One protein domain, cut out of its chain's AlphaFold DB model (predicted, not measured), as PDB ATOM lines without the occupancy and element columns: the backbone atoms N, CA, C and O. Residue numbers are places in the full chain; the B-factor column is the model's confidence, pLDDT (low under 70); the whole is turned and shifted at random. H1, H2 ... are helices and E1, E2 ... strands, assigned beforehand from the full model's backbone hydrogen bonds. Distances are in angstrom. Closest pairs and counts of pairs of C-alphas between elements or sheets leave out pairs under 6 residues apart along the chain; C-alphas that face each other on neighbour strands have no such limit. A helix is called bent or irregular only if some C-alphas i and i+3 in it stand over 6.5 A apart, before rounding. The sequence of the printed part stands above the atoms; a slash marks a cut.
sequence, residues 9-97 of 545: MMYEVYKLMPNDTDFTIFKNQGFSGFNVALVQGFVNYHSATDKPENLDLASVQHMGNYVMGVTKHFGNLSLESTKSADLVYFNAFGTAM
ATOM      1  N   MET A   9      47.416 -61.938 142.439       91.56
ATOM      2  CA  MET A   9      48.754 -62.260 141.918       91.56
ATOM      3  C   MET A   9      49.896 -61.781 142.832       91.56
ATOM      4  O   MET A   9      50.931 -62.440 142.911       91.56
ATOM      5  N   MET A  10      49.709 -60.676 143.567       86.75
ATOM      6  CA  MET A  10      50.734 -60.161 144.490       86.75
ATOM      7  C   MET A  10      51.037 -61.131 145.641       86.75
ATOM      8  O   MET A  10      52.146 -61.109 146.170       86.75
ATOM      9  N   TYR A  11      50.092 -62.010 145.992       87.25
ATOM     10  CA  TYR A  11      50.326 -63.067 146.973       87.25
ATOM     11  C   TYR A  11      51.403 -64.054 146.496       87.25
ATOM     12  O   TYR A  11      52.327 -64.353 147.252       87.25
ATOM     13  N   GLU A  12      51.344 -64.495 145.232       88.94
ATOM     14  CA  GLU A  12      52.360 -65.388 144.651       88.94
ATOM     15  C   GLU A  12      53.724 -64.708 144.563       88.94
ATOM     16  O   GLU A  12      54.740 -65.306 144.912       88.94
ATOM     17  N   VAL A  13      53.748 -63.440 144.133       83.06
ATOM     18  CA  VAL A  13      54.990 -62.658 144.061       83.06
ATOM     19  C   VAL A  13      55.636 -62.598 145.440       83.06
ATOM     20  O   VAL A  13      56.789 -62.990 145.585       83.06
ATOM     21  N   TYR A  14      54.885 -62.198 146.468       80.25
ATOM     22  CA  TYR A  14      55.413 -62.077 147.825       80.25
ATOM     23  C   TYR A  14      55.865 -63.422 148.412       80.25
ATOM     24  O   TYR A  14      56.854 -63.476 149.134       80.25
ATOM     25  N   LYS A  15      55.182 -64.525 148.085       82.31
ATOM     26  CA  LYS A  15      55.576 -65.875 148.520       82.31
ATOM     27  C   LYS A  15      56.918 -66.326 147.931       82.31
ATOM     28  O   LYS A  15      57.601 -67.127 148.559       82.31
ATOM     29  N   LEU A  16      57.272 -65.841 146.741       82.56
ATOM     30  CA  LEU A  16      58.508 -66.191 146.036       82.56
ATOM     31  C   LEU A  16      59.650 -65.195 146.267       82.56
ATOM     32  O   LEU A  16      60.793 -65.487 145.914       82.56
ATOM     33  N   MET A  17      59.360 -64.016 146.816       79.69
ATOM     34  CA  MET A  17      60.386 -63.026 147.113       79.69
ATOM     35  C   MET A  17      61.266 -63.498 148.279       79.69
ATOM     36  O   MET A  17      60.740 -63.970 149.283       79.69
ATOM     37  N   PRO A  18      62.594 -63.313 148.197       73.31
ATOM     38  CA  PRO A  18      63.515 -63.660 149.279       73.31
ATOM     39  C   PRO A  18      63.509 -62.631 150.426       73.31
ATOM     40  O   PRO A  18      64.375 -62.681 151.291       73.31
ATOM     41  N   ASN A  19      62.602 -61.652 150.393       78.38
ATOM     42  CA  ASN A  19      62.589 -60.538 151.332       78.38
ATOM     43  C   ASN A  19      61.880 -60.940 152.625       78.38
ATOM     44  O   ASN A  19      60.754 -61.437 152.580       78.38
ATOM     45  N   ASP A  20      62.488 -60.598 153.757       82.75
ATOM     46  CA  ASP A  20      61.881 -60.747 155.074       82.75
ATOM     47  C   ASP A  20      61.351 -59.425 155.621       82.75
ATOM     48  O   ASP A  20      61.824 -58.339 155.290       82.75
ATOM     49  N   THR A  21      60.331 -59.536 156.467       86.62
ATOM     50  CA  THR A  21      59.777 -58.435 157.265       86.62
ATOM     51  C   THR A  21      59.467 -58.959 158.661       86.62
ATOM     52  O   THR A  21      59.407 -60.176 158.855       86.62
ATOM     53  N   ASP A  22      59.156 -58.078 159.610       88.31
ATOM     54  CA  ASP A  22      58.710 -58.498 160.947       88.31
ATOM     55  C   ASP A  22      57.508 -59.457 160.886       88.31
ATOM     56  O   ASP A  22      57.380 -60.370 161.703       88.31
ATOM     57  N   PHE A  23      56.651 -59.322 159.864       88.44
ATOM     58  CA  PHE A  23      55.520 -60.223 159.658       88.44
ATOM     59  C   PHE A  23      55.939 -61.655 159.288       88.44
ATOM     60  O   PHE A  23      55.184 -62.587 159.567       88.44
ATOM     61  N   THR A  24      57.129 -61.876 158.715       87.56
ATOM     62  CA  THR A  24      57.604 -63.224 158.356       87.56
ATOM     63  C   THR A  24      57.613 -64.151 159.574       87.56
ATOM     64  O   THR A  24      57.165 -65.293 159.471       87.56
ATOM     65  N   ILE A  25      58.049 -63.660 160.739       88.94
ATOM     66  CA  ILE A  25      58.128 -64.456 161.974       88.94
ATOM     67  C   ILE A  25      56.736 -64.973 162.363       88.94
ATOM     68  O   ILE A  25      56.554 -66.168 162.589       88.94
ATOM     69  N   PHE A  26      55.728 -64.098 162.361       90.69
ATOM     70  CA  PHE A  26      54.344 -64.463 162.679       90.69
ATOM     71  C   PHE A  26      53.721 -65.359 161.601       90.69
ATOM     72  O   PHE A  26      53.071 -66.354 161.913       90.69
ATOM     73  N   LYS A  27      53.954 -65.050 160.322       88.25
ATOM     74  CA  LYS A  27      53.475 -65.854 159.192       88.25
ATOM     75  C   LYS A  27      53.994 -67.292 159.263       88.25
ATOM     76  O   LYS A  27      53.215 -68.221 159.056       88.25
ATOM     77  N   ASN A  28      55.271 -67.482 159.596       88.69
ATOM     78  CA  ASN A  28      55.886 -68.804 159.750       88.69
ATOM     79  C   ASN A  28      55.302 -69.590 160.934       88.69
ATOM     80  O   ASN A  28      55.233 -70.812 160.874       88.69
ATOM     81  N   GLN A  29      54.811 -68.896 161.963       91.25
ATOM     82  CA  GLN A  29      54.046 -69.484 163.069       91.25
ATOM     83  C   GLN A  29      52.555 -69.691 162.733       91.25
ATOM     84  O   GLN A  29      51.753 -70.040 163.593       91.25
ATOM     85  N   GLY A  30      52.155 -69.472 161.477       89.75
ATOM     86  CA  GLY A  30      50.796 -69.709 160.998       89.75
ATOM     87  C   GLY A  30      49.821 -68.553 161.221       89.75
ATOM     88  O   GLY A  30      48.655 -68.683 160.844       89.75
ATOM     89  N   PHE A  31      50.250 -67.404 161.751       90.62
ATOM     90  CA  PHE A  31      49.360 -66.252 161.930       90.62
ATOM     91  C   PHE A  31      48.905 -65.674 160.581       90.62
ATOM     92  O   PHE A  31      49.638 -65.668 159.589       90.62
ATOM     93  N   SER A  32      47.654 -65.214 160.523       90.06
ATOM     94  CA  SER A  32      47.128 -64.435 159.396       90.06
ATOM     95  C   SER A  32      47.429 -62.955 159.597       90.06
ATOM     96  O   SER A  32      47.383 -62.456 160.718       90.06
ATOM     97  N   GLY A  33      47.706 -62.240 158.511       89.12
ATOM     98  CA  GLY A  33      48.007 -60.816 158.568       89.12
ATOM     99  C   GLY A  33      48.175 -60.210 157.183       89.12
ATOM    100  O   GLY A  33      48.149 -60.911 156.170       89.12
ATOM    101  N   PHE A  34      48.340 -58.892 157.162       87.50
ATOM    102  CA  PHE A  34      48.537 -58.107 155.951       87.50
ATOM    103  C   PHE A  34      49.904 -57.441 156.006       87.50
ATOM    104  O   PHE A  34      50.269 -56.862 157.026       87.50
ATOM    105  N   ASN A  35      50.628 -57.488 154.890       86.75
ATOM    106  CA  ASN A  35      51.789 -56.639 154.681       86.75
ATOM    107  C   ASN A  35      51.370 -55.454 153.805       86.75
ATOM    108  O   ASN A  35      50.701 -55.642 152.786       86.75
ATOM    109  N   VAL A  36      51.727 -54.243 154.220       88.06
ATOM    110  CA  VAL A  36      51.358 -53.002 153.542       88.06
ATOM    111  C   VAL A  36      52.637 -52.234 153.248       88.06
ATOM    112  O   VAL A  36      53.352 -51.845 154.163       88.06
ATOM    113  N   ALA A  37      52.919 -52.015 151.964       87.19
ATOM    114  CA  ALA A  37      54.141 -51.365 151.510       87.19
ATOM    115  C   ALA A  37      53.882 -50.478 150.287       87.19
ATOM    116  O   ALA A  37      52.972 -50.740 149.494       87.19
ATOM    117  N   LEU A  38      54.704 -49.439 150.124       88.19
ATOM    118  CA  LEU A  38      54.821 -48.705 148.866       88.19
ATOM    119  C   LEU A  38      55.838 -49.415 147.971       88.19
ATOM    120  O   LEU A  38      56.872 -49.874 148.442       88.19
ATOM    121  N   VAL A  39      55.528 -49.514 146.678       82.19
ATOM    122  CA  VAL A  39      56.364 -50.240 145.703       82.19
ATOM    123  C   VAL A  39      57.122 -49.292 144.764       82.19
ATOM    124  O   VAL A  39      58.204 -49.624 144.290       82.19
ATOM    125  N   GLN A  40      56.570 -48.112 144.473       85.31
ATOM    126  CA  GLN A  40      57.238 -47.108 143.637       85.31
ATOM    127  C   GLN A  40      58.220 -46.259 144.456       85.31
ATOM    128  O   GLN A  40      58.108 -46.179 145.675       85.31
ATOM    129  N   GLY A  41      59.176 -45.617 143.776       86.62
ATOM    130  CA  GLY A  41      60.221 -44.815 144.428       86.62
ATOM    131  C   GLY A  41      61.435 -45.625 144.888       86.62
ATOM    132  O   GLY A  41      62.229 -45.129 145.677       86.62
ATOM    133  N   PHE A  42      61.614 -46.845 144.369       85.06
ATOM    134  CA  PHE A  42      62.648 -47.794 144.804       85.06
ATOM    135  C   PHE A  42      64.094 -47.272 144.704       85.06
ATOM    136  O   PHE A  42      64.971 -47.765 145.400       85.06
ATOM    137  N   VAL A  43      64.339 -46.235 143.895       90.06
ATOM    138  CA  VAL A  43      65.623 -45.511 143.829       90.06
ATOM    139  C   VAL A  43      66.021 -44.865 145.169       90.06
ATOM    140  O   VAL A  43      67.206 -44.698 145.441       90.06
ATOM    141  N   ASN A  44      65.037 -44.534 146.010       91.94
ATOM    142  CA  ASN A  44      65.238 -43.959 147.340       91.94
ATOM    143  C   ASN A  44      65.339 -45.024 148.439       91.94
ATOM    144  O   ASN A  44      65.697 -44.705 149.562       91.94
ATOM    145  N   TYR A  45      65.009 -46.284 148.146       90.56
ATOM    146  CA  TYR A  45      64.941 -47.336 149.156       90.56
ATOM    147  C   TYR A  45      66.317 -47.588 149.787       90.56
ATOM    148  O   TYR A  45      67.293 -47.764 149.060       90.56
ATOM    149  N   HIS A  46      66.387 -47.616 151.125       90.88
ATOM    150  CA  HIS A  46      67.632 -47.771 151.899       90.88
ATOM    151  C   HIS A  46      68.721 -46.726 151.583       90.88
ATOM    152  O   HIS A  46      69.898 -46.972 151.834       90.88
ATOM    153  N   SER A  47      68.377 -45.565 151.026       91.00
ATOM    154  CA  SER A  47      69.361 -44.553 150.637       91.00
ATOM    155  C   SER A  47      69.233 -43.280 151.474       91.00
ATOM    156  O   SER A  47      68.217 -43.019 152.117       91.00
ATOM    157  N   ALA A  48      70.245 -42.412 151.408       91.00
ATOM    158  CA  ALA A  48      70.173 -41.085 152.019       91.00
ATOM    159  C   ALA A  48      69.083 -40.183 151.398       91.00
ATOM    160  O   ALA A  48      68.793 -39.123 151.955       91.00
ATOM    161  N   THR A  49      68.495 -40.562 150.255       93.00
ATOM    162  CA  THR A  49      67.344 -39.873 149.653       93.00
ATOM    163  C   THR A  49      66.000 -40.410 150.144       93.00
ATOM    164  O   THR A  49      64.972 -39.879 149.726       93.00
ATOM    165  N   ASP A  50      65.964 -41.382 151.059       93.44
ATOM    166  CA  ASP A  50      64.736 -41.794 151.747       93.44
ATOM    167  C   ASP A  50      64.292 -40.729 152.765       93.44
ATOM    168  O   ASP A  50      64.513 -40.829 153.973       93.44
ATOM    169  N   LYS A  51      63.750 -39.622 152.249       92.69
ATOM    170  CA  LYS A  51      63.358 -38.444 153.024       92.69
ATOM    171  C   LYS A  51      61.899 -38.069 152.760       92.69
ATOM    172  O   LYS A  51      61.392 -38.364 151.673       92.69
ATOM    173  N   PRO A  52      61.232 -37.363 153.694       93.75
ATOM    174  CA  PRO A  52      59.840 -36.944 153.528       93.75
ATOM    175  C   PRO A  52      59.557 -36.185 152.224       93.75
ATOM    176  O   PRO A  52      58.472 -36.323 151.672       93.75
ATOM    177  N   GLU A  53      60.522 -35.424 151.700       92.44
ATOM    178  CA  GLU A  53      60.367 -34.647 150.463       92.44
ATOM    179  C   GLU A  53      60.202 -35.528 149.215       92.44
ATOM    180  O   GLU A  53      59.627 -35.084 148.224       92.44
ATOM    181  N   ASN A  54      60.682 -36.775 149.264       91.44
ATOM    182  CA  ASN A  54      60.577 -37.744 148.172       91.44
ATOM    183  C   ASN A  54      59.352 -38.664 148.299       91.44
ATOM    184  O   ASN A  54      59.158 -39.556 147.469       91.44
ATOM    185  N   LEU A  55      58.525 -38.456 149.326       91.62
ATOM    186  CA  LEU A  55      57.330 -39.243 149.580       91.62
ATOM    187  C   LEU A  55      56.106 -38.587 148.935       91.62
ATOM    188  O   LEU A  55      55.788 -37.424 149.177       91.62
ATOM    189  N   ASP A  56      55.366 -39.355 148.140       91.94
ATOM    190  CA  ASP A  56      54.110 -38.881 147.566       91.94
ATOM    191  C   ASP A  56      52.995 -38.880 148.625       91.94
ATOM    192  O   ASP A  56      52.547 -39.931 149.093       91.94
ATOM    193  N   LEU A  57      52.507 -37.692 148.995       93.19
ATOM    194  CA  LEU A  57      51.464 -37.544 150.016       93.19
ATOM    195  C   LEU A  57      50.150 -38.235 149.624       93.19
ATOM    196  O   LEU A  57      49.426 -38.711 150.503       93.19
ATOM    197  N   ALA A  58      49.846 -38.349 148.326       92.00
ATOM    198  CA  ALA A  58      48.677 -39.097 147.873       92.00
ATOM    199  C   ALA A  58      48.824 -40.597 148.181       92.00
ATOM    200  O   ALA A  58      47.875 -41.222 148.658       92.00
ATOM    201  N   SER A  59      50.020 -41.159 148.001       90.88
ATOM    202  CA  SER A  59      50.363 -42.534 148.371       90.88
ATOM    203  C   SER A  59      50.284 -42.764 149.882       90.88
ATOM    204  O   SER A  59      49.734 -43.781 150.307       90.88
ATOM    205  N   VAL A  60      50.727 -41.803 150.701       92.50
ATOM    206  CA  VAL A  60      50.582 -41.863 152.170       92.50
ATOM    207  C   VAL A  60      49.112 -41.881 152.573       92.50
ATOM    208  O   VAL A  60      48.677 -42.767 153.312       92.50
ATOM    209  N   GLN A  61      48.313 -40.948 152.050       93.00
ATOM    210  CA  GLN A  61      46.880 -40.897 152.333       93.00
ATOM    211  C   GLN A  61      46.168 -42.170 151.853       93.00
ATOM    212  O   GLN A  61      45.260 -42.675 152.517       93.00
ATOM    213  N   HIS A  62      46.579 -42.714 150.707       89.06
ATOM    214  CA  HIS A  62      46.048 -43.955 150.157       89.06
ATOM    215  C   HIS A  62      46.372 -45.163 151.044       89.06
ATOM    216  O   HIS A  62      45.463 -45.930 151.369       89.06
ATOM    217  N   MET A  63      47.621 -45.293 151.498       91.50
ATOM    218  CA  MET A  63      48.033 -46.316 152.457       91.50
ATOM    219  C   MET A  63      47.259 -46.185 153.774       91.50
ATOM    220  O   MET A  63      46.697 -47.169 154.250       91.50
ATOM    221  N   GLY A  64      47.152 -44.971 154.324       93.44
ATOM    222  CA  GLY A  64      46.389 -44.703 155.545       93.44
ATOM    223  C   GLY A  64      44.915 -45.094 155.419       93.44
ATOM    224  O   GLY A  64      44.360 -45.717 156.322       93.44
ATOM    225  N   ASN A  65      44.291 -44.818 154.268       91.44
ATOM    226  CA  ASN A  65      42.923 -45.253 153.979       91.44
ATOM    227  C   ASN A  65      42.786 -46.787 153.964       91.44
ATOM    228  O   ASN A  65      41.793 -47.303 154.481       91.44
ATOM    229  N   TYR A  66      43.760 -47.513 153.400       89.19
ATOM    230  CA  TYR A  66      43.767 -48.980 153.421       89.19
ATOM    231  C   TYR A  66      43.937 -49.532 154.829       89.19
ATOM    232  O   TYR A  66      43.110 -50.333 155.260       89.19
ATOM    233  N   VAL A  67      44.962 -49.083 155.556       93.25
ATOM    234  CA  VAL A  67      45.244 -49.558 156.916       93.25
ATOM    235  C   VAL A  67      44.052 -49.276 157.823       93.25
ATOM    236  O   VAL A  67      43.543 -50.192 158.456       93.25
ATOM    237  N   MET A  68      43.512 -48.055 157.805       94.44
ATOM    238  CA  MET A  68      42.338 -47.698 158.603       94.44
ATOM    239  C   MET A  68      41.109 -48.548 158.249       94.44
ATOM    240  O   MET A  68      40.362 -48.950 159.141       94.44
ATOM    241  N   GLY A  69      40.886 -48.835 156.962       91.50
ATOM    242  CA  GLY A  69      39.792 -49.698 156.511       91.50
ATOM    243  C   GLY A  69      39.939 -51.139 157.000       91.50
ATOM    244  O   GLY A  69      39.003 -51.689 157.579       91.50
ATOM    245  N   VAL A  70      41.129 -51.724 156.827       90.94
ATOM    246  CA  VAL A  70      41.472 -53.081 157.283       90.94
ATOM    247  C   VAL A  70      41.351 -53.175 158.806       90.94
ATOM    248  O   VAL A  70      40.662 -54.062 159.304       90.94
ATOM    249  N   THR A  71      41.929 -52.232 159.554       93.31
ATOM    250  CA  THR A  71      41.866 -52.207 161.021       93.31
ATOM    251  C   THR A  71      40.434 -52.064 161.530       93.31
ATOM    252  O   THR A  71      40.040 -52.804 162.424       93.31
ATOM    253  N   LYS A  72      39.616 -51.170 160.955       93.81
ATOM    254  CA  LYS A  72      38.204 -51.023 161.355       93.81
ATOM    255  C   LYS A  72      37.374 -52.271 161.059       93.81
ATOM    256  O   LYS A  72      36.471 -52.584 161.829       93.81
ATOM    257  N   HIS A  73      37.646 -52.959 159.953       91.50
ATOM    258  CA  HIS A  73      36.917 -54.173 159.602       91.50
ATOM    259  C   HIS A  73      37.329 -55.354 160.489       91.50
ATOM    260  O   HIS A  73      36.490 -55.911 161.189       91.50
ATOM    261  N   PHE A  74      38.617 -55.706 160.506       91.62
ATOM    262  CA  PHE A  74      39.101 -56.904 161.196       91.62
ATOM    263  C   PHE A  74      39.277 -56.717 162.706       91.62
ATOM    264  O   PHE A  74      39.173 -57.691 163.441       91.62
ATOM    265  N   GLY A  75      39.477 -55.488 163.193       92.06
ATOM    266  CA  GLY A  75      39.597 -55.200 164.627       92.06
ATOM    267  C   GLY A  75      38.303 -55.402 165.425       92.06
ATOM    268  O   GLY A  75      38.349 -55.431 166.648       92.06
ATOM    269  N   ASN A  76      37.164 -55.560 164.741       92.75
ATOM    270  CA  ASN A  76      35.858 -55.846 165.346       92.75
ATOM    271  C   ASN A  76      35.406 -57.308 165.144       92.75
ATOM    272  O   ASN A  76      34.254 -57.635 165.426       92.75
ATOM    273  N   LEU A  77      36.276 -58.181 164.623       92.50
ATOM    274  CA  LEU A  77      35.985 -59.593 164.369       92.50
ATOM    275  C   LEU A  77      36.814 -60.494 165.291       92.50
ATOM    276  O   LEU A  77      37.913 -60.132 165.703       92.50
ATOM    277  N   SER A  78      36.301 -61.693 165.588       91.38
ATOM    278  CA  SER A  78      37.117 -62.726 166.237       91.38
ATOM    279  C   SER A  78      38.248 -63.153 165.300       91.38
ATOM    280  O   SER A  78      38.015 -63.448 164.127       91.38
ATOM    281  N   LEU A  79      39.469 -63.206 165.831       89.31
ATOM    282  CA  LEU A  79      40.664 -63.655 165.114       89.31
ATOM    283  C   LEU A  79      41.043 -65.108 165.454       89.31
ATOM    284  O   LEU A  79      42.129 -65.558 165.098       89.31
ATOM    285  N   GLU A  80      40.151 -65.856 166.114       89.44
ATOM    286  CA  GLU A  80      40.382 -67.262 166.483       89.44
ATOM    287  C   GLU A  80      40.405 -68.196 165.262       89.44
ATOM    288  O   GLU A  80      41.160 -69.166 165.236       89.44
ATOM    289  N   SER A  81      39.615 -67.898 164.221       89.56
ATOM    290  CA  SER A  81      39.545 -68.695 162.990       89.56
ATOM    291  C   SER A  81      39.698 -67.809 161.755       89.56
ATOM    292  O   SER A  81      38.737 -67.264 161.218       89.56
ATOM    293  N   THR A  82      40.945 -67.634 161.322       90.31
ATOM    294  CA  THR A  82      41.330 -66.684 160.258       90.31
ATOM    295  C   THR A  82      41.788 -67.366 158.970       90.31
ATOM    296  O   THR A  82      42.411 -66.726 158.120       90.31
ATOM    297  N   LYS A  83      41.543 -68.672 158.830       90.44
ATOM    298  CA  LYS A  83      41.988 -69.473 157.683       90.44
ATOM    299  C   LYS A  83      40.793 -69.946 156.864       90.44
ATOM    300  O   LYS A  83      39.815 -70.450 157.405       90.44
ATOM    301  N   SER A  84      40.911 -69.821 155.550       89.56
ATOM    302  CA  SER A  84      39.972 -70.343 154.558       89.56
ATOM    303  C   SER A  84      40.748 -70.845 153.342       89.56
ATOM    304  O   SER A  84      41.962 -70.659 153.262       89.56
ATOM    305  N   ALA A  85      40.056 -71.462 152.383       90.62
ATOM    306  CA  ALA A  85      40.663 -71.761 151.089       90.62
ATOM    307  C   ALA A  85      41.168 -70.473 150.414       90.62
ATOM    308  O   ALA A  85      40.511 -69.430 150.503       90.62
ATOM    309  N   ASP A  86      42.303 -70.574 149.720       93.25
ATOM    310  CA  ASP A  86      42.858 -69.471 148.936       93.25
ATOM    311  C   ASP A  86      41.865 -69.030 147.852       93.25
ATOM    312  O   ASP A  86      41.183 -69.849 147.218       93.25
ATOM    313  N   LEU A  87      41.801 -67.719 147.623       95.62
ATOM    314  CA  LEU A  87      40.916 -67.103 146.641       95.62
ATOM    315  C   LEU A  87      41.719 -66.533 145.472       95.62
ATOM    316  O   LEU A  87      42.752 -65.890 145.651       95.62
ATOM    317  N   VAL A  88      41.177 -66.705 144.272       96.88
ATOM    318  CA  VAL A  88      41.495 -65.856 143.126       96.88
ATOM    319  C   VAL A  88      40.600 -64.632 143.227       96.88
ATOM    320  O   VAL A  88      39.388 -64.788 143.356       96.88
ATOM    321  N   TYR A  89      41.163 -63.426 143.167       95.19
ATOM    322  CA  TYR A  89      40.380 -62.191 143.136       95.19
ATOM    323  C   TYR A  89      41.024 -61.130 142.250       95.19
ATOM    324  O   TYR A  89      42.246 -61.093 142.118       95.19
ATOM    325  N   PHE A  90      40.202 -60.270 141.649       94.69
ATOM    326  CA  PHE A  90      40.636 -59.114 140.862       94.69
ATOM    327  C   PHE A  90      39.503 -58.098 140.663       94.69
ATOM    328  O   PHE A  90      38.322 -58.447 140.719       94.69
ATOM    329  N   ASN A  91      39.843 -56.837 140.387       91.75
ATOM    330  CA  ASN A  91      38.866 -55.854 139.911       91.75
ATOM    331  C   ASN A  91      38.464 -56.156 138.462       91.75
ATOM    332  O   ASN A  91      39.308 -56.153 137.570       91.75
ATOM    333  N   ALA A  92      37.173 -56.375 138.211       86.00
ATOM    334  CA  ALA A  92      36.641 -56.530 136.858       86.00
ATOM    335  C   ALA A  92      36.526 -55.176 136.140       86.00
ATOM    336  O   ALA A  92      37.008 -55.016 135.023       86.00
ATOM    337  N   PHE A  93      35.907 -54.188 136.793       80.12
ATOM    338  CA  PHE A  93      35.817 -52.811 136.309       80.12
ATOM    339  C   PHE A  93      35.648 -51.849 137.487       80.12
ATOM    340  O   PHE A  93      34.755 -52.028 138.317       80.12
ATOM    341  N   GLY A  94      36.498 -50.822 137.563       79.12
ATOM    342  CA  GLY A  94      36.482 -49.868 138.673       79.12
ATOM    343  C   GLY A  94      36.584 -50.577 140.029       79.12
ATOM    344  O   GLY A  94      37.524 -51.326 140.278       79.12
ATOM    345  N   THR A  95      35.598 -50.370 140.899       82.12
ATOM    346  CA  THR A  95      35.527 -50.966 142.244       82.12
ATOM    347  C   THR A  95      34.903 -52.367 142.278       82.12
ATOM    348  O   THR A  95      34.926 -53.005 143.330       82.12
ATOM    349  N   ALA A  96      34.342 -52.860 141.168       88.38
ATOM    350  CA  ALA A  96      33.682 -54.162 141.129       88.38
ATOM    351  C   ALA A  96      34.717 -55.292 141.191       88.38
ATOM    352  O   ALA A  96      35.542 -55.431 140.286       88.38
ATOM    353  N   MET A  97      34.659 -56.104 142.246       91.31
ATOM    354  CA  MET A  97      35.581 -57.213 142.486       91.31
ATOM    355  C   MET A  97      34.933 -58.549 142.121       91.31
ATOM    356  O   MET A  97      33.805 -58.831 142.519       91.31
TER     357      MET A  97
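What this domain is: This is residues 9 to 97 of the 545 residues of the protein "M28 family peptidase" of Bacteroidetes bacterium (UniProt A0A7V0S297). This is a loose, open frame: two short helices, H1 and H2, one longer helix, H3, and one strand, E1, sit apart from one another round a thinly filled middle, through which the unnamed stretch of residues 29 to 56 threads before it loops out to one end. The stretch of residues 75 to 86 swings round the other end from H3 to E1, and beyond E1 the printed part folds back on itself. There are 89 printed residues, with three named helices and one named strand in the order H1, H2, H3, E1; under half of the residues are in named elements, and the class is mostly helix. The whole is loose, with a radius of gyration of the C-alphas of 15.8 A and spans of 42 by 33 by 26 A.

Where its parts are: Find C-alpha 9 at (48.754, -62.260, 141.918); from there H1 runs through residues 9 to 16, 11.3 A from first to last C-alpha. Go on to Asp 22, where H2 begins; it covers residues 22 to 28, 10.8 A long, and is neither bent nor irregular, but only just: C-alphas 22 and 25 are 6.1 A apart. Look next at C-alpha 57, at (51.464, -37.544, 150.016), where the longest helix, H3, begins; it holds residues 57 to 74 and measures 25.5 A. Last comes E1, residues 87 to 93, 18.4 A long, which ends with C-alpha 93 at (35.817, -52.811, 136.309).

How they stand to each other: Begin at H1, which touches no helix. H1 and E1 are only just apart, with their closest C-alphas 8.2 A from each other. H2 is apart from H1, from H3 and from E1. H3 is apart from H1 and from E1. Look along the backbones: every O i to N i+4 pair is within hydrogen-bond range in H1 and H3, and 2 of 3 are in H2. E1 pairs with no named strand; its residues 91 to 93 pair instead with residues 96 to 97, antiparallel.

The domain as a whole: The two C-alphas farthest apart are those of Ala 48 and Ser 81, at 42.7 A, while those of Met 9 and Met 97 are 14.1 A apart. The link from H1 to H2 is tight, with 5 residues; those from H2 to H3, with 28, and from H3 to E1, with 12, are long. Residues 15 to 20 stand free, as do residues 71 to 78, of which 71 to 74 belong to H3, and residues 91 to 96, of which 91 to 93 belong to E1. The printed part has no cut. Its mean pLDDT is 89.3, and no printed residue of this model is under 70.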